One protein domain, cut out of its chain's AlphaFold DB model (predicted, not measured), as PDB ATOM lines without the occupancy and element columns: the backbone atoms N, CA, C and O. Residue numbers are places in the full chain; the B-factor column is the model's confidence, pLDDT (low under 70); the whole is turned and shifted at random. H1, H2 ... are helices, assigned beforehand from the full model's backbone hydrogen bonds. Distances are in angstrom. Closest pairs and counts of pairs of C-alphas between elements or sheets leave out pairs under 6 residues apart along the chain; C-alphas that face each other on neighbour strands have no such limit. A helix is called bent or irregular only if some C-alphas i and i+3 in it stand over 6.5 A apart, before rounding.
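This is residues 995 to 1108 of the 1114 residues of an uncharacterized protein of Haemonchus contortus (UniProt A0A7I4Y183). A small helical body is built in steps along its longest axis: the helical hairpin of H1 and H2 makes one end, H3 and H4 come next, short H5 lies near the middle, and long H6 runs past H5 to the other end. A long loop, residues 1058 to 1085, leads from H5 to H6, and its residues 1071 to 1078 stick out from the body. The printed part has 114 residues with six named helices, H1 to H6 in order, and no named strand; the class is all helix. The whole is compact, with a radius of gyration of the C-alphas of 14.5 A and spans of 39 by 29 by 28 A.

H1, residues 995 to 1002, begins at C-alpha 995 (10.852, -37.093, -36.181) and is 10.3 A long. H2, residues 1010 to 1020, measures 14.2 A and is irregular: C-alphas 1016 and 1019 are 8.7 A apart. H3, residues 1023 to 1032, measures 14.0 A. H4, residues 1039 to 1048, measures 14.5 A and begins at C-alpha 1039 (-4.334, -47.316, -27.152). H5 is residues 1053 to 1057. H6, residues 1086 to 1107, measures 30.9 A and ends at C-alpha 1107 (-19.518, -36.104, -13.254); it is irregular, with C-alphas 1087 and 1090 7.2 A apart, and has a kink of 27 degrees near residue 1093.

H1 and H2 form a hairpin and touch, the closest C-alphas being those of Arg 1001 and Leu 1010, 5.8 A apart; they run opposite ways at a shallow tilt of 34 degrees, only just short of steep. H2 touches H4, closest at the C-alphas of Gln 1011 and Val 1044, 6.0 A, at a steep tilt of 44 degrees, the same way. H1 and H3 are near each other, while H3 and H4 are apart. H3 and H5 only just touch, with 3 pairs of C-alphas within 8 A, the closest being Pro 1024 and Leu 1054 at 7.3 A. H4 and H5 are close but not clearly touching, with the C-alphas of His 1046 and Ile 1055 at 6.8 A. H5 touches H6, closest at the C-alphas of Leu 1054 and Trp 1092, 5.5 A. H6 is apart from H1, H2 and H4. In H1, H3 and H4 every O i to N i+4 pair is within hydrogen-bond range; H2 has 5 of 7, H6 16 of 18, and H5 0 of 1, with 2 of 2 O i to N i+3 pairs within range.

The two C-alphas farthest apart are those of Ser 1016 and Gly 1108, 43.4 A. The printed part has no cut. The link from H5 to H6, 28 residues, is long. The mean pLDDT of the printed part is 70.1, and 43 residues are under 70, among them residues 1059 to 1088 and 1102 to 1108.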
ATOM      1  N   TYR A 995      12.260 -37.490 -36.282       84.62
ATOM      2  CA  TYR A 995      10.852 -37.093 -36.181       84.62
ATOM      3  C   TYR A 995       9.989 -37.782 -37.237       84.62
ATOM      4  O   TYR A 995       8.851 -38.136 -36.949       84.62
ATOM      5  N   LYS A 996      10.534 -38.036 -38.434       85.69
ATOM      6  CA  LYS A 996       9.856 -38.846 -39.453       85.69
ATOM      7  C   LYS A 996       9.522 -40.244 -38.921       85.69
ATOM      8  O   LYS A 996       8.353 -40.613 -38.893       85.69
ATOM      9  N   ASN A 997      10.528 -40.960 -38.414       84.50
ATOM     10  CA  ASN A 997      10.356 -42.298 -37.846       84.50
ATOM     11  C   ASN A 997       9.437 -42.292 -36.615       84.50
ATOM     12  O   ASN A 997       8.662 -43.223 -36.423       84.50
ATOM     13  N   LEU A 998       9.516 -41.250 -35.780       85.81
ATOM     14  CA  LEU A 998       8.664 -41.092 -34.603       85.81
ATOM     15  C   LEU A 998       7.183 -40.970 -34.990       85.81
ATOM     16  O   LEU A 998       6.365 -41.725 -34.477       85.81
ATOM     17  N   PHE A 999       6.838 -40.069 -35.915       86.56
ATOM     18  CA  PHE A 999       5.450 -39.892 -36.354       86.56
ATOM     19  C   PHE A 999       4.917 -41.103 -37.134       86.56
ATOM     20  O   PHE A 999       3.744 -41.432 -36.995       86.56
ATOM     21  N   GLU A1000       5.758 -41.798 -37.909       85.00
ATOM     22  CA  GLU A1000       5.374 -43.048 -38.587       85.00
ATOM     23  C   GLU A1000       5.049 -44.172 -37.586       85.00
ATOM     24  O   GLU A1000       4.073 -44.895 -37.777       85.00
ATOM     25  N   ARG A1001       5.816 -44.297 -36.492       84.44
ATOM     26  CA  ARG A1001       5.575 -45.303 -35.437       84.44
ATOM     27  C   ARG A1001       4.424 -44.941 -34.497       84.44
ATOM     28  O   ARG A1001       3.766 -45.848 -34.005       84.44
ATOM     29  N   LEU A1002       4.168 -43.650 -34.264       82.81
ATOM     30  CA  LEU A1002       3.025 -43.175 -33.469       82.81
ATOM     31  C   LEU A1002       1.675 -43.503 -34.125       82.81
ATOM     32  O   LEU A1002       0.710 -43.767 -33.421       82.81
ATOM     33  N   VAL A1003       1.624 -43.493 -35.461       82.12
ATOM     34  CA  VAL A1003       0.413 -43.771 -36.259       82.12
ATOM     35  C   VAL A1003       0.277 -45.268 -36.599       82.12
ATOM     36  O   VAL A1003      -0.741 -45.706 -37.135       82.12
ATOM     37  N   ALA A1004       1.291 -46.085 -36.297       82.88
ATOM     38  CA  ALA A1004       1.247 -47.519 -36.561       82.88
ATOM     39  C   ALA A1004       0.216 -48.218 -35.646       82.88
ATOM     40  O   ALA A1004       0.190 -47.943 -34.447       82.88
ATOM     41  N   PRO A1005      -0.581 -49.174 -36.165       75.62
ATOM     42  CA  PRO A1005      -1.707 -49.770 -35.433       75.62
ATOM     43  C   PRO A1005      -1.322 -50.480 -34.121       75.62
ATOM     44  O   PRO A1005      -2.142 -50.544 -33.212       75.62
ATOM     45  N   GLU A1006      -0.079 -50.953 -33.988       76.25
ATOM     46  CA  GLU A1006       0.442 -51.642 -32.790       76.25
ATOM     47  C   GLU A1006       1.605 -50.891 -32.106       76.25
ATOM     48  O   GLU A1006       2.357 -51.474 -31.328       76.25
ATOM     49  N   ALA A1007       1.843 -49.616 -32.450       77.38
ATOM     50  CA  ALA A1007       2.949 -48.812 -31.903       77.38
ATOM     51  C   ALA A1007       4.339 -49.510 -31.922       77.38
ATOM     52  O   ALA A1007       5.198 -49.259 -31.067       77.38
ATOM     53  N   GLN A1008       4.582 -50.403 -32.894       75.00
ATOM     54  CA  GLN A1008       5.763 -51.272 -32.923       75.00
ATOM     55  C   GLN A1008       7.070 -50.461 -32.914       75.00
ATOM     56  O   GLN A1008       7.316 -49.601 -33.765       75.00
ATOM     57  N   GLY A1009       7.936 -50.746 -31.937       77.19
ATOM     58  CA  GLY A1009       9.239 -50.093 -31.792       77.19
ATOM     59  C   GLY A1009       9.181 -48.627 -31.341       77.19
ATOM     60  O   GLY A1009      10.203 -47.937 -31.418       77.19
ATOM     61  N   LEU A1010       8.027 -48.117 -30.888       82.19
ATOM     62  CA  LEU A1010       7.910 -46.769 -30.314       82.19
ATOM     63  C   LEU A1010       8.670 -46.665 -28.980       82.19
ATOM     64  O   LEU A1010       9.438 -45.723 -28.780       82.19
ATOM     65  N   GLN A1011       8.528 -47.674 -28.115       81.25
ATOM     66  CA  GLN A1011       9.198 -47.736 -26.810       81.25
ATOM     67  C   GLN A1011      10.729 -47.747 -26.951       81.25
ATOM     68  O   GLN A1011      11.415 -46.991 -26.268       81.25
ATOM     69  N   GLU A1012      11.261 -48.527 -27.898       82.25
ATOM     70  CA  GLU A1012      12.700 -48.596 -28.203       82.25
ATOM     71  C   GLU A1012      13.255 -47.273 -28.764       82.25
ATOM     72  O   GLU A1012      14.396 -46.878 -28.494       82.25
ATOM     73  N   LEU A1013      12.452 -46.562 -29.564       82.44
ATOM     74  CA  LEU A1013      12.839 -45.271 -30.132       82.44
ATOM     75  C   LEU A1013      12.927 -44.210 -29.034       82.44
ATOM     76  O   LEU A1013      13.917 -43.475 -28.968       82.44
ATOM     77  N   TYR A1014      11.948 -44.164 -28.130       78.94
ATOM     78  CA  TYR A1014      12.024 -43.273 -26.979       78.94
ATOM     79  C   TYR A1014      13.151 -43.673 -26.020       78.94
ATOM     80  O   TYR A1014      13.920 -42.805 -25.626       78.94
ATOM     81  N   SER A1015      13.352 -44.953 -25.697       76.62
ATOM     82  CA  SER A1015      14.431 -45.361 -24.783       76.62
ATOM     83  C   SER A1015      15.831 -45.037 -25.325       76.62
ATOM     84  O   SER A1015      16.728 -44.695 -24.558       76.62
ATOM     85  N   SER A1016      16.027 -45.104 -26.646       78.69
ATOM     86  CA  SER A1016      17.309 -44.783 -27.292       78.69
ATOM     87  C   SER A1016      17.547 -43.282 -27.493       78.69
ATOM     88  O   SER A1016      18.698 -42.847 -27.525       78.69
ATOM     89  N   SER A1017      16.486 -42.479 -27.624       75.50
ATOM     90  CA  SER A1017      16.591 -41.077 -28.052       75.50
ATOM     91  C   SER A1017      15.760 -40.074 -27.235       75.50
ATOM     92  O   SER A1017      15.600 -38.927 -27.658       75.50
ATOM     93  N   ALA A1018      15.316 -40.451 -26.029       65.62
ATOM     94  CA  ALA A1018      14.445 -39.665 -25.141       65.62
ATOM     95  C   ALA A1018      14.868 -38.196 -24.989       65.62
ATOM     96  O   ALA A1018      14.040 -37.300 -25.109       65.62
ATOM     97  N   LYS A1019      16.167 -37.925 -24.790       64.69
ATOM     98  CA  LYS A1019      16.693 -36.558 -24.586       64.69
ATOM     99  C   LYS A1019      16.623 -35.659 -25.829       64.69
ATOM    100  O   LYS A1019      16.854 -34.462 -25.723       64.69
ATOM    101  N   SER A1020      16.368 -36.227 -27.007       72.38
ATOM    102  CA  SER A1020      16.345 -35.507 -28.288       72.38
ATOM    103  C   SER A1020      14.937 -35.286 -28.851       72.38
ATOM    104  O   SER A1020      14.773 -34.547 -29.827       72.38
ATOM    105  N   ILE A1021      13.924 -35.897 -28.230       78.06
ATOM    106  CA  ILE A1021      12.520 -35.771 -28.619       78.06
ATOM    107  C   ILE A1021      11.882 -34.658 -27.791       78.06
ATOM    108  O   ILE A1021      11.830 -34.719 -26.566       78.06
ATOM    109  N   SER A1022      11.358 -33.641 -28.468       79.31
ATOM    110  CA  SER A1022      10.574 -32.587 -27.833       79.31
ATOM    111  C   SER A1022       9.138 -33.071 -27.659       79.31
ATOM    112  O   SER A1022       8.361 -33.084 -28.613       79.31
ATOM    113  N   VAL A1023       8.779 -33.457 -26.434       78.06
ATOM    114  CA  VAL A1023       7.409 -33.867 -26.080       78.06
ATOM    115  C   VAL A1023       6.372 -32.793 -26.443       78.06
ATOM    116  O   VAL A1023       5.375 -33.150 -27.069       78.06
ATOM    117  N   PRO A1024       6.597 -31.484 -26.183       78.19
ATOM    118  CA  PRO A1024       5.642 -30.447 -26.579       78.19
ATOM    119  C   PRO A1024       5.398 -30.391 -28.090       78.19
ATOM    120  O   PRO A1024       4.261 -30.216 -28.514       78.19
ATOM    121  N   LEU A1025       6.441 -30.581 -28.906       82.38
ATOM    122  CA  LEU A1025       6.314 -30.607 -30.366       82.38
ATOM    123  C   LEU A1025       5.533 -31.834 -30.849       82.38
ATOM    124  O   LEU A1025       4.740 -31.720 -31.779       82.38
ATOM    125  N   VAL A1026       5.750 -32.993 -30.223       83.12
ATOM    126  CA  VAL A1026       5.025 -34.232 -30.541       83.12
ATOM    127  C   VAL A1026       3.541 -34.076 -30.225       83.12
ATOM    128  O   VAL A1026       2.718 -34.276 -31.114       83.12
ATOM    129  N   VAL A1027       3.204 -33.645 -29.006       82.38
ATOM    130  CA  VAL A1027       1.813 -33.425 -28.576       82.38
ATOM    131  C   VAL A1027       1.140 -32.355 -29.441       82.38
ATOM    132  O   VAL A1027       0.043 -32.575 -29.948       82.38
ATOM    133  N   ALA A1028       1.810 -31.228 -29.702       82.00
ATOM    134  CA  ALA A1028       1.270 -30.178 -30.565       82.00
ATOM    135  C   ALA A1028       1.038 -30.657 -32.008       82.00
ATOM    136  O   ALA A1028       0.033 -30.288 -32.611       82.00
ATOM    137  N   ALA A1029       1.929 -31.482 -32.570       84.00
ATOM    138  CA  ALA A1029       1.754 -32.044 -33.908       84.00
ATOM    139  C   ALA A1029       0.600 -33.056 -33.966       84.00
ATOM    140  O   ALA A1029      -0.156 -33.043 -34.934       84.00
ATOM    141  N   ILE A1030       0.435 -33.889 -32.934       83.56
ATOM    142  CA  ILE A1030      -0.698 -34.818 -32.833       83.56
ATOM    143  C   ILE A1030      -2.018 -34.044 -32.833       83.56
ATOM    144  O   ILE A1030      -2.897 -34.365 -33.624       83.56
ATOM    145  N   ILE A1031      -2.116 -32.996 -32.007       82.25
ATOM    146  CA  ILE A1031      -3.319 -32.159 -31.897       82.25
ATOM    147  C   ILE A1031      -3.568 -31.368 -33.188       82.25
ATOM    148  O   ILE A1031      -4.696 -31.263 -33.644       82.25
ATOM    149  N   ARG A1032      -2.533 -30.763 -33.785       84.25
ATOM    150  CA  ARG A1032      -2.712 -29.854 -34.930       84.25
ATOM    151  C   ARG A1032      -3.069 -30.578 -36.228       84.25
ATOM    152  O   ARG A1032      -3.727 -29.967 -37.073       84.25
ATOM    153  N   PHE A1033      -2.578 -31.805 -36.400       84.50
ATOM    154  CA  PHE A1033      -2.741 -32.612 -37.613       84.50
ATOM    155  C   PHE A1033      -3.669 -33.818 -37.418       84.50
ATOM    156  O   PHE A1033      -3.693 -34.681 -38.294       84.50
ATOM    157  N   ASP A1034      -4.385 -33.889 -36.291       80.69
ATOM    158  CA  ASP A1034      -5.325 -34.962 -35.945       80.69
ATOM    159  C   ASP A1034      -4.752 -36.368 -36.205       80.69
ATOM    160  O   ASP A1034      -5.353 -37.208 -36.879       80.69
ATOM    161  N   LEU A1035      -3.535 -36.621 -35.706       83.56
ATOM    162  CA  LEU A1035      -2.878 -37.913 -35.909       83.56
ATOM    163  C   LEU A1035      -3.602 -39.007 -35.101       83.56
ATOM    164  O   LEU A1035      -3.726 -38.863 -33.882       83.56
ATOM    165  N   PRO A1036      -4.036 -40.118 -35.728       79.50
ATOM    166  CA  PRO A1036      -4.716 -41.191 -35.014       79.50
ATOM    167  C   PRO A1036      -3.711 -41.958 -34.149       79.50
ATOM    168  O   PRO A1036      -2.754 -42.537 -34.663       79.50
ATOM    169  N   LEU A1037      -3.932 -41.951 -32.833       79.81
ATOM    170  CA  LEU A1037      -3.164 -42.727 -31.860       79.81
ATOM    171  C   LEU A1037      -3.933 -44.001 -31.497       79.81
ATOM    172  O   LEU A1037      -5.135 -43.940 -31.252       79.81
ATOM    173  N   CYS A1038      -3.246 -45.143 -31.431       80.06
ATOM    174  CA  CYS A1038      -3.810 -46.363 -30.850       80.06
ATOM    175  C   CYS A1038      -3.600 -46.402 -29.328       80.06
ATOM    176  O   CYS A1038      -2.671 -45.776 -28.808       80.06
ATOM    177  N   ASP A1039      -4.412 -47.187 -28.616       77.12
ATOM    178  CA  ASP A1039      -4.334 -47.316 -27.152       77.12
ATOM    179  C   ASP A1039      -2.927 -47.722 -26.683       77.12
ATOM    180  O   ASP A1039      -2.409 -47.183 -25.709       77.12
ATOM    181  N   GLN A1040      -2.250 -48.599 -27.434       77.50
ATOM    182  CA  GLN A1040      -0.876 -49.028 -27.144       77.50
ATOM    183  C   GLN A1040       0.158 -47.897 -27.288       77.50
ATOM    184  O   GLN A1040       1.157 -47.868 -26.570       77.50
ATOM    185  N   ALA A1041      -0.051 -46.943 -28.199       77.50
ATOM    186  CA  ALA A1041       0.829 -45.782 -28.321       77.50
ATOM    187  C   ALA A1041       0.681 -44.856 -27.106       77.50
ATOM    188  O   ALA A1041       1.677 -44.337 -26.602       77.50
ATOM    189  N   VAL A1042      -0.550 -44.690 -26.608       77.38
ATOM    190  CA  VAL A1042      -0.850 -43.918 -25.394       77.38
ATOM    191  C   VAL A1042      -0.196 -44.562 -24.171       77.38
ATOM    192  O   VAL A1042       0.492 -43.870 -23.422       77.38
ATOM    193  N   THR A1043      -0.309 -45.886 -24.005       75.69
ATOM    194  CA  THR A1043       0.344 -46.589 -22.887       75.69
ATOM    195  C   THR A1043       1.859 -46.452 -22.926       75.69
ATOM    196  O   THR A1043       2.471 -46.140 -21.911       75.69
ATOM    197  N   VAL A1044       2.477 -46.589 -24.103       77.94
ATOM    198  CA  VAL A1044       3.932 -46.426 -24.251       77.94
ATOM    199  C   VAL A1044       4.381 -45.001 -23.905       77.94
ATOM    200  O   VAL A1044       5.447 -44.826 -23.314       77.94
ATOM    201  N   LEU A1045       3.593 -43.974 -24.235       76.88
ATOM    202  CA  LEU A1045       3.910 -42.591 -23.862       76.88
ATOM    203  C   LEU A1045       3.854 -42.379 -22.340       76.88
ATOM    204  O   LEU A1045       4.753 -41.729 -21.803       76.88
ATOM    205  N   HIS A1046       2.872 -42.963 -21.646       73.69
ATOM    206  CA  HIS A1046       2.811 -42.934 -20.180       73.69
ATOM    207  C   HIS A1046       3.955 -43.728 -19.533       73.69
ATOM    208  O   HIS A1046       4.585 -43.228 -18.602       73.69
ATOM    209  N   ASP A1047       4.284 -44.911 -20.056       73.56
ATOM    210  CA  ASP A1047       5.339 -45.773 -19.508       73.56
ATOM    211  C   ASP A1047       6.735 -45.155 -19.646       73.56
ATOM    212  O   ASP A1047       7.572 -45.261 -18.747       73.56
ATOM    213  N   VAL A1048       7.018 -44.513 -20.785       71.06
ATOM    214  CA  VAL A1048       8.353 -43.966 -21.061       71.06
ATOM    215  C   VAL A1048       8.535 -42.556 -20.488       71.06
ATOM    216  O   VAL A1048       9.666 -42.143 -20.218       71.06
ATOM    217  N   LEU A1049       7.447 -41.811 -20.263       69.94
ATOM    218  CA  LEU A1049       7.476 -40.439 -19.745       69.94
ATOM    219  C   LEU A1049       6.490 -40.210 -18.572       69.94
ATOM    220  O   LEU A1049       5.731 -39.240 -18.609       69.94
ATOM    221  N   PRO A1050       6.547 -41.001 -17.479       59.34
ATOM    222  CA  PRO A1050       5.548 -41.002 -16.394       59.34
ATOM    223  C   PRO A1050       5.539 -39.743 -15.497       59.34
ATOM    224  O   PRO A1050       5.028 -39.775 -14.384       59.34
ATOM    225  N   ARG A1051       6.185 -38.644 -15.913       61.88
ATOM    226  CA  ARG A1051       6.372 -37.411 -15.113       61.88
ATOM    227  C   ARG A1051       6.306 -36.118 -15.933       61.88
ATOM    228  O   ARG A1051       6.727 -35.062 -15.452       61.88
ATOM    229  N   HIS A1052       5.898 -36.203 -17.199       70.62
ATOM    230  CA  HIS A1052       5.843 -35.037 -18.074       70.62
ATOM    231  C   HIS A1052       4.444 -34.412 -18.027       70.62
ATOM    232  O   HIS A1052       3.488 -35.016 -18.500       70.62
ATOM    233  N   GLU A1053       4.346 -33.158 -17.577       72.12
ATOM    234  CA  GLU A1053       3.072 -32.469 -17.292       72.12
ATOM    235  C   GLU A1053       2.062 -32.517 -18.448       72.12
ATOM    236  O   GLU A1053       0.868 -32.692 -18.230       72.12
ATOM    237  N   LEU A1054       2.524 -32.376 -19.699       74.50
ATOM    238  CA  LEU A1054       1.647 -32.476 -20.874       74.50
ATOM    239  C   LEU A1054       1.011 -33.857 -21.064       74.50
ATOM    240  O   LEU A1054      -0.119 -33.908 -21.527       74.50
ATOM    241  N   ILE A1055       1.714 -34.943 -20.738       74.44
ATOM    242  CA  ILE A1055       1.208 -36.316 -20.892       74.44
ATOM    243  C   ILE A1055       0.219 -36.642 -19.763       74.44
ATOM    244  O   ILE A1055      -0.709 -37.411 -19.955       74.44
ATOM    245  N   ASP A1056       0.322 -35.983 -18.606       68.94
ATOM    246  CA  ASP A1056      -0.669 -36.145 -17.529       68.94
ATOM    247  C   ASP A1056      -2.058 -35.612 -17.923       68.94
ATOM    248  O   ASP A1056      -3.087 -36.031 -17.389       68.94
ATOM    249  N   VAL A1057      -2.095 -34.636 -18.831       70.69
ATOM    250  CA  VAL A1057      -3.323 -33.958 -19.269       70.69
ATOM    251  C   VAL A1057      -3.758 -34.404 -20.670       70.69
ATOM    252  O   VAL A1057      -4.910 -34.222 -21.059       70.69
ATOM    253  N   PHE A1058      -2.847 -35.019 -21.421       70.50
ATOM    254  CA  PHE A1058      -3.084 -35.601 -22.735       70.50
ATOM    255  C   PHE A1058      -2.836 -37.116 -22.672       70.50
ATOM    256  O   PHE A1058      -1.682 -37.507 -22.512       70.50
ATOM    257  N   PRO A1059      -3.851 -37.977 -22.866       66.56
ATOM    258  CA  PRO A1059      -5.095 -37.734 -23.601       66.56
ATOM    259  C   PRO A1059      -6.244 -37.197 -22.734       66.56
ATOM    260  O   PRO A1059      -6.408 -37.560 -21.576       66.56
ATOM    261  N   THR A1060      -7.101 -36.362 -23.327       61.47
ATOM    262  CA  THR A1060      -8.288 -35.803 -22.649       61.47
ATOM    263  C   THR A1060      -9.384 -36.839 -22.373       61.47
ATOM    264  O   THR A1060     -10.309 -36.554 -21.619       61.47
ATOM    265  N   VAL A1061      -9.298 -38.024 -22.984       60.31
ATOM    266  CA  VAL A1061     -10.169 -39.179 -22.733       60.31
ATOM    267  C   VAL A1061      -9.260 -40.378 -22.492       60.31
ATOM    268  O   VAL A1061      -8.567 -40.824 -23.405       60.31
ATOM    269  N   MET A1062      -9.224 -40.860 -21.254       57.28
ATOM    270  CA  MET A1062      -8.518 -42.092 -20.910       57.28
ATOM    271  C   MET A1062      -9.371 -43.302 -21.323       57.28
ATOM    272  O   MET A1062     -10.596 -43.234 -21.193       57.28
ATOM    273  N   PRO A1063      -8.766 -44.407 -21.790       59.22
ATOM    274  CA  PRO A1063      -9.480 -45.665 -21.988       59.22
ATOM    275  C   PRO A1063     -10.144 -46.142 -20.686       59.22
ATOM    276  O   PRO A1063      -9.565 -46.009 -19.602       59.22
ATOM    277  N   ASP A1064     -11.344 -46.719 -20.792       53.53
ATOM    278  CA  ASP A1064     -12.112 -47.207 -19.642       53.53
ATOM    279  C   ASP A1064     -11.279 -48.174 -18.780       53.53
ATOM    280  O   ASP A1064     -10.826 -49.224 -19.241       53.53
ATOM    281  N   GLY A1065     -11.091 -47.824 -17.503       56.84
ATOM    282  CA  GLY A1065     -10.374 -48.644 -16.520       56.84
ATOM    283  C   GLY A1065      -8.897 -48.296 -16.298       56.84
ATOM    284  O   GLY A1065      -8.276 -48.927 -15.443       56.84
ATOM    285  N   MET A1066      -8.331 -47.297 -16.988       55.47
ATOM    286  CA  MET A1066      -6.993 -46.784 -16.664       55.47
ATOM    287  C   MET A1066      -7.036 -45.653 -15.632       55.47
ATOM    288  O   MET A1066      -7.573 -44.576 -15.887       55.47
ATOM    289  N   ASP A1067      -6.409 -45.884 -14.478       55.12
ATOM    290  CA  ASP A1067      -6.029 -44.822 -13.545       55.12
ATOM    291  C   ASP A1067      -4.734 -44.170 -14.050       55.12
ATOM    292  O   ASP A1067      -3.784 -44.859 -14.417       55.12
ATOM    293  N   ASN A1068      -4.673 -42.841 -14.044       55.47
ATOM    294  CA  ASN A1068      -3.457 -42.094 -14.379       55.47
ATOM    295  C   ASN A1068      -2.379 -42.203 -13.278       55.47
ATOM    296  O   ASN A1068      -1.345 -41.546 -13.361       55.47
ATOM    297  N   GLY A1069      -2.625 -43.006 -12.234       50.38
ATOM    298  CA  GLY A1069      -1.687 -43.303 -11.150       50.38
ATOM    299  C   GLY A1069      -1.498 -42.154 -10.156       50.38
ATOM    300  O   GLY A1069      -0.772 -42.312  -9.177       50.38
ATOM    301  N   LEU A1070      -2.163 -41.013 -10.365       47.59
ATOM    302  CA  LEU A1070      -2.023 -39.807  -9.541       47.59
ATOM    303  C   LEU A1070      -2.899 -39.855  -8.281       47.59
ATOM    304  O   LEU A1070      -2.493 -39.338  -7.240       47.59
ATOM    305  N   LYS A1071      -4.047 -40.550  -8.332       48.31
ATOM    306  CA  LYS A1071      -4.955 -40.713  -7.178       48.31
ATOM    307  C   LYS A1071      -4.297 -41.383  -5.970       48.31
ATOM    308  O   LYS A1071      -4.691 -41.112  -4.839       48.31
ATOM    309  N   TYR A1072      -3.309 -42.246  -6.202       44.22
ATOM    310  CA  TYR A1072      -2.583 -42.955  -5.145       44.22
ATOM    311  C   TYR A1072      -1.447 -42.130  -4.522       44.22
ATOM    312  O   TYR A1072      -1.054 -42.424  -3.402       44.22
ATOM    313  N   VAL A1073      -0.940 -41.097  -5.206       44.41
ATOM    314  CA  VAL A1073       0.214 -40.295  -4.748       44.41
ATOM    315  C   VAL A1073      -0.232 -39.020  -4.023       44.41
ATOM    316  O   VAL A1073       0.403 -38.608  -3.058       44.41
ATOM    317  N   GLU A1074      -1.372 -38.429  -4.400       49.09
ATOM    318  CA  GLU A1074      -1.945 -37.269  -3.689       49.09
ATOM    319  C   GLU A1074      -2.371 -37.590  -2.240       49.09
ATOM    320  O   GLU A1074      -2.479 -36.683  -1.414       49.09
ATOM    321  N   GLN A1075      -2.563 -38.872  -1.898       47.41
ATOM    322  CA  GLN A1075      -2.866 -39.310  -0.529       47.41
ATOM    323  C   GLN A1075      -1.689 -39.133   0.447       47.41
ATOM    324  O   GLN A1075      -1.932 -38.974   1.644       47.41
ATOM    325  N   ASP A1076      -0.444 -39.093  -0.048       44.03
ATOM    326  CA  ASP A1076       0.768 -38.997   0.780       44.03
ATOM    327  C   ASP A1076       1.255 -37.547   1.000       44.03
ATOM    328  O   ASP A1076       2.223 -37.313   1.723       44.03
ATOM    329  N   GLY A1077       0.572 -36.546   0.430       41.72
ATOM    330  CA  GLY A1077       0.828 -35.124   0.699       41.72
ATOM    331  C   GLY A1077       2.094 -34.525   0.066       41.72
ATOM    332  O   GLY A1077       2.344 -33.333   0.249       41.72
ATOM    333  N   GLU A1078       2.872 -35.296  -0.698       42.12
ATOM    334  CA  GLU A1078       3.993 -34.796  -1.504       42.12
ATOM    335  C   GLU A1078       3.566 -34.642  -2.973       42.12
ATOM    336  O   GLU A1078       3.224 -35.619  -3.641       42.12
ATOM    337  N   GLU A1079       3.595 -33.416  -3.512       46.44
ATOM    338  CA  GLU A1079       3.442 -33.221  -4.959       46.44
ATOM    339  C   GLU A1079       4.619 -33.904  -5.688       46.44
ATOM    340  O   GLU A1079       5.781 -33.615  -5.376       46.44
ATOM    341  N   PRO A1080       4.374 -34.793  -6.670       46.19
ATOM    342  CA  PRO A1080       5.456 -35.441  -7.397       46.19
ATOM    343  C   PRO A1080       6.310 -34.394  -8.127       46.19
ATOM    344  O   PRO A1080       5.784 -33.451  -8.713       46.19
ATOM    345  N   PHE A1081       7.637 -34.560  -8.125       44.53
ATOM    346  CA  PHE A1081       8.558 -33.682  -8.857       44.53
ATOM    347  C   PHE A1081       8.249 -33.728 -10.368       44.53
ATOM    348  O   PHE A1081       8.533 -34.729 -11.033       44.53
ATOM    349  N   ARG A1082       7.651 -32.652 -10.898       57.94
ATOM    350  CA  ARG A1082       7.180 -32.530 -12.290       57.94
ATOM    351  C   ARG A1082       8.204 -31.827 -13.178       57.94
ATOM    352  O   ARG A1082       8.825 -30.840 -12.786       57.94
ATOM    353  N   TYR A1083       8.369 -32.329 -14.401       51.44
ATOM    354  CA  TYR A1083       9.169 -31.660 -15.430       51.44
ATOM    355  C   TYR A1083       8.356 -30.511 -16.050       51.44
ATOM    356  O   TYR A1083       7.628 -30.718 -17.021       51.44
ATOM    357  N   SER A1084       8.487 -29.295 -15.511       50.50
ATOM    358  CA  SER A1084       7.809 -28.115 -16.060       50.50
ATOM    359  C   SER A1084       8.582 -27.541 -17.250       50.50
ATOM    360  O   SER A1084       9.604 -26.866 -17.089       50.50
ATOM    361  N   HIS A1085       8.106 -27.788 -18.468       59.75
ATOM    362  CA  HIS A1085       8.675 -27.175 -19.666       59.75
ATOM    363  C   HIS A1085       7.934 -25.860 -19.947       59.75
ATOM    364  O   HIS A1085       6.798 -25.882 -20.401       59.75
ATOM    365  N   PHE A1086       8.550 -24.696 -19.707       60.16
ATOM    366  CA  PHE A1086       7.833 -23.407 -19.777       60.16
ATOM    367  C   PHE A1086       7.131 -23.156 -21.130       60.16
ATOM    368  O   PHE A1086       5.982 -22.729 -21.163       60.16
ATOM    369  N   ILE A1087       7.777 -23.519 -22.247       63.34
ATOM    370  CA  ILE A1087       7.195 -23.431 -23.606       63.34
ATOM    371  C   ILE A1087       5.883 -24.234 -23.730       63.34
ATOM    372  O   ILE A1087       5.005 -23.879 -24.511       63.34
ATOM    373  N   ALA A1088       5.736 -25.310 -22.955       68.62
ATOM    374  CA  ALA A1088       4.557 -26.165 -22.942       68.62
ATOM    375  C   ALA A1088       3.452 -25.684 -21.998       68.62
ATOM    376  O   ALA A1088       2.328 -26.165 -22.111       68.62
ATOM    377  N   LYS A1089       3.745 -24.756 -21.079       71.25
ATOM    378  CA  LYS A1089       2.813 -24.335 -20.028       71.25
ATOM    379  C   LYS A1089       1.482 -23.789 -20.575       71.25
ATOM    380  O   LYS A1089       0.451 -24.223 -20.075       71.25
ATOM    381  N   PRO A1090       1.446 -22.945 -21.628       71.19
ATOM    382  CA  PRO A1090       0.173 -22.490 -22.196       71.19
ATOM    383  C   PRO A1090      -0.649 -23.637 -22.794       71.19
ATOM    384  O   PRO A1090      -1.859 -23.707 -22.601       71.19
ATOM    385  N   LEU A1091       0.011 -24.568 -23.495       78.12
ATOM    386  CA  LEU A1091      -0.641 -25.758 -24.048       78.12
ATOM    387  C   LEU A1091      -1.189 -26.644 -22.921       78.12
ATOM    388  O   LEU A1091      -2.313 -27.125 -23.012       78.12
ATOM    389  N   TRP A1092      -0.420 -26.811 -21.847       79.44
ATOM    390  CA  TRP A1092      -0.826 -27.549 -20.659       79.44
ATOM    391  C   TRP A1092      -2.032 -26.915 -19.962       79.44
ATOM    392  O   TRP A1092      -2.982 -27.626 -19.662       79.44
ATOM    393  N   GLU A1093      -2.045 -25.595 -19.749       78.19
ATOM    394  CA  GLU A1093      -3.173 -24.885 -19.122       78.19
ATOM    395  C   GLU A1093      -4.461 -25.034 -19.943       78.19
ATOM    396  O   GLU A1093      -5.526 -25.292 -19.377       78.19
ATOM    397  N   ILE A1094      -4.366 -24.934 -21.275       79.25
ATOM    398  CA  ILE A1094      -5.503 -25.147 -22.185       79.25
ATOM    399  C   ILE A1094      -6.011 -26.585 -22.080       79.25
ATOM    400  O   ILE A1094      -7.212 -26.802 -21.912       79.25
ATOM    401  N   LEU A1095      -5.108 -27.568 -22.156       79.38
ATOM    402  CA  LEU A1095      -5.467 -28.978 -22.041       79.38
ATOM    403  C   LEU A1095      -6.060 -29.289 -20.661       79.38
ATOM    404  O   LEU A1095      -7.022 -30.048 -20.580       79.38
ATOM    405  N   LYS A1096      -5.547 -28.670 -19.590       80.06
ATOM    406  CA  LYS A1096      -5.993 -28.914 -18.213       80.06
ATOM    407  C   LYS A1096      -7.388 -28.369 -18.015       80.06
ATOM    408  O   LYS A1096      -8.263 -29.101 -17.579       80.06
ATOM    409  N   LYS A1097      -7.617 -27.126 -18.437       80.81
ATOM    410  CA  LYS A1097      -8.952 -26.538 -18.430       80.81
ATOM    411  C   LYS A1097      -9.935 -27.399 -19.223       80.81
ATOM    412  O   LYS A1097     -11.045 -27.630 -18.762       80.81
ATOM    413  N   ARG A1098      -9.525 -27.913 -20.389       76.25
ATOM    414  CA  ARG A1098     -10.379 -28.779 -21.208       76.25
ATOM    415  C   ARG A1098     -10.673 -30.121 -20.540       76.25
ATOM    416  O   ARG A1098     -11.792 -30.612 -20.640       76.25
ATOM    417  N   ARG A1099      -9.687 -30.701 -19.859       75.38
ATOM    418  CA  ARG A1099      -9.844 -31.913 -19.055       75.38
ATOM    419  C   ARG A1099     -10.787 -31.673 -17.876       75.38
ATOM    420  O   ARG A1099     -11.729 -32.436 -17.728       75.38
ATOM    421  N   ASP A1100     -10.599 -30.595 -17.116       73.50
ATOM    422  CA  ASP A1100     -11.477 -30.215 -16.003       73.50
ATOM    423  C   ASP A1100     -12.918 -29.974 -16.503       73.50
ATOM    424  O   ASP A1100     -13.880 -30.409 -15.876       73.50
ATOM    425  N   GLU A1101     -13.096 -29.323 -17.661       76.00
ATOM    426  CA  GLU A1101     -14.401 -29.174 -18.327       76.00
ATOM    427  C   GLU A1101     -15.037 -30.535 -18.660       76.00
ATOM    428  O   GLU A1101     -16.222 -30.721 -18.395       76.00
ATOM    429  N   LEU A1102     -14.273 -31.489 -19.206       67.94
ATOM    430  CA  LEU A1102     -14.758 -32.831 -19.550       67.94
ATOM    431  C   LEU A1102     -15.053 -33.688 -18.312       67.94
ATOM    432  O   LEU A1102     -16.091 -34.335 -18.259       67.94
ATOM    433  N   GLU A1103     -14.197 -33.672 -17.291       66.56
ATOM    434  CA  GLU A1103     -14.430 -34.384 -16.027       66.56
ATOM    435  C   GLU A1103     -15.669 -33.832 -15.308       66.56
ATOM    436  O   GLU A1103     -16.476 -34.599 -14.782       66.56
ATOM    437  N   ASN A1104     -15.883 -32.513 -15.352       67.94
ATOM    438  CA  ASN A1104     -17.110 -31.889 -14.857       67.94
ATOM    439  C   ASN A1104     -18.342 -32.253 -15.709       67.94
ATOM    440  O   ASN A1104     -19.427 -32.397 -15.154       67.94
ATOM    441  N   GLN A1105     -18.192 -32.442 -17.026       64.44
ATOM    442  CA  GLN A1105     -19.261 -32.934 -17.913       64.44
ATOM    443  C   GLN A1105     -19.583 -34.422 -17.703       64.44
ATOM    444  O   GLN A1105     -20.722 -34.825 -17.908       64.44
ATOM    445  N   VAL A1106     -18.608 -35.244 -17.301       61.12
ATOM    446  CA  VAL A1106     -18.806 -36.675 -17.001       61.12
ATOM    447  C   VAL A1106     -19.405 -36.873 -15.604       61.12
ATOM    448  O   VAL A1106     -20.242 -37.751 -15.413       61.12
ATOM    449  N   ASN A1107     -19.014 -36.043 -14.631       52.75
ATOM    450  CA  ASN A1107     -19.518 -36.104 -13.254       52.75
ATOM    451  C   ASN A1107     -20.835 -35.332 -13.042       52.75
ATOM    452  O   ASN A1107     -21.499 -35.528 -12.022       52.75
ATOM    453  N   GLY A1108     -21.215 -34.455 -13.973       43.41
ATOM    454  CA  GLY A1108     -22.480 -33.726 -13.968       43.41
ATOM    455  C   GLY A1108     -23.446 -34.294 -15.001       43.41
ATOM    456  O   GLY A1108     -23.180 -34.239 -16.196       43.41
TER     457      GLY A1108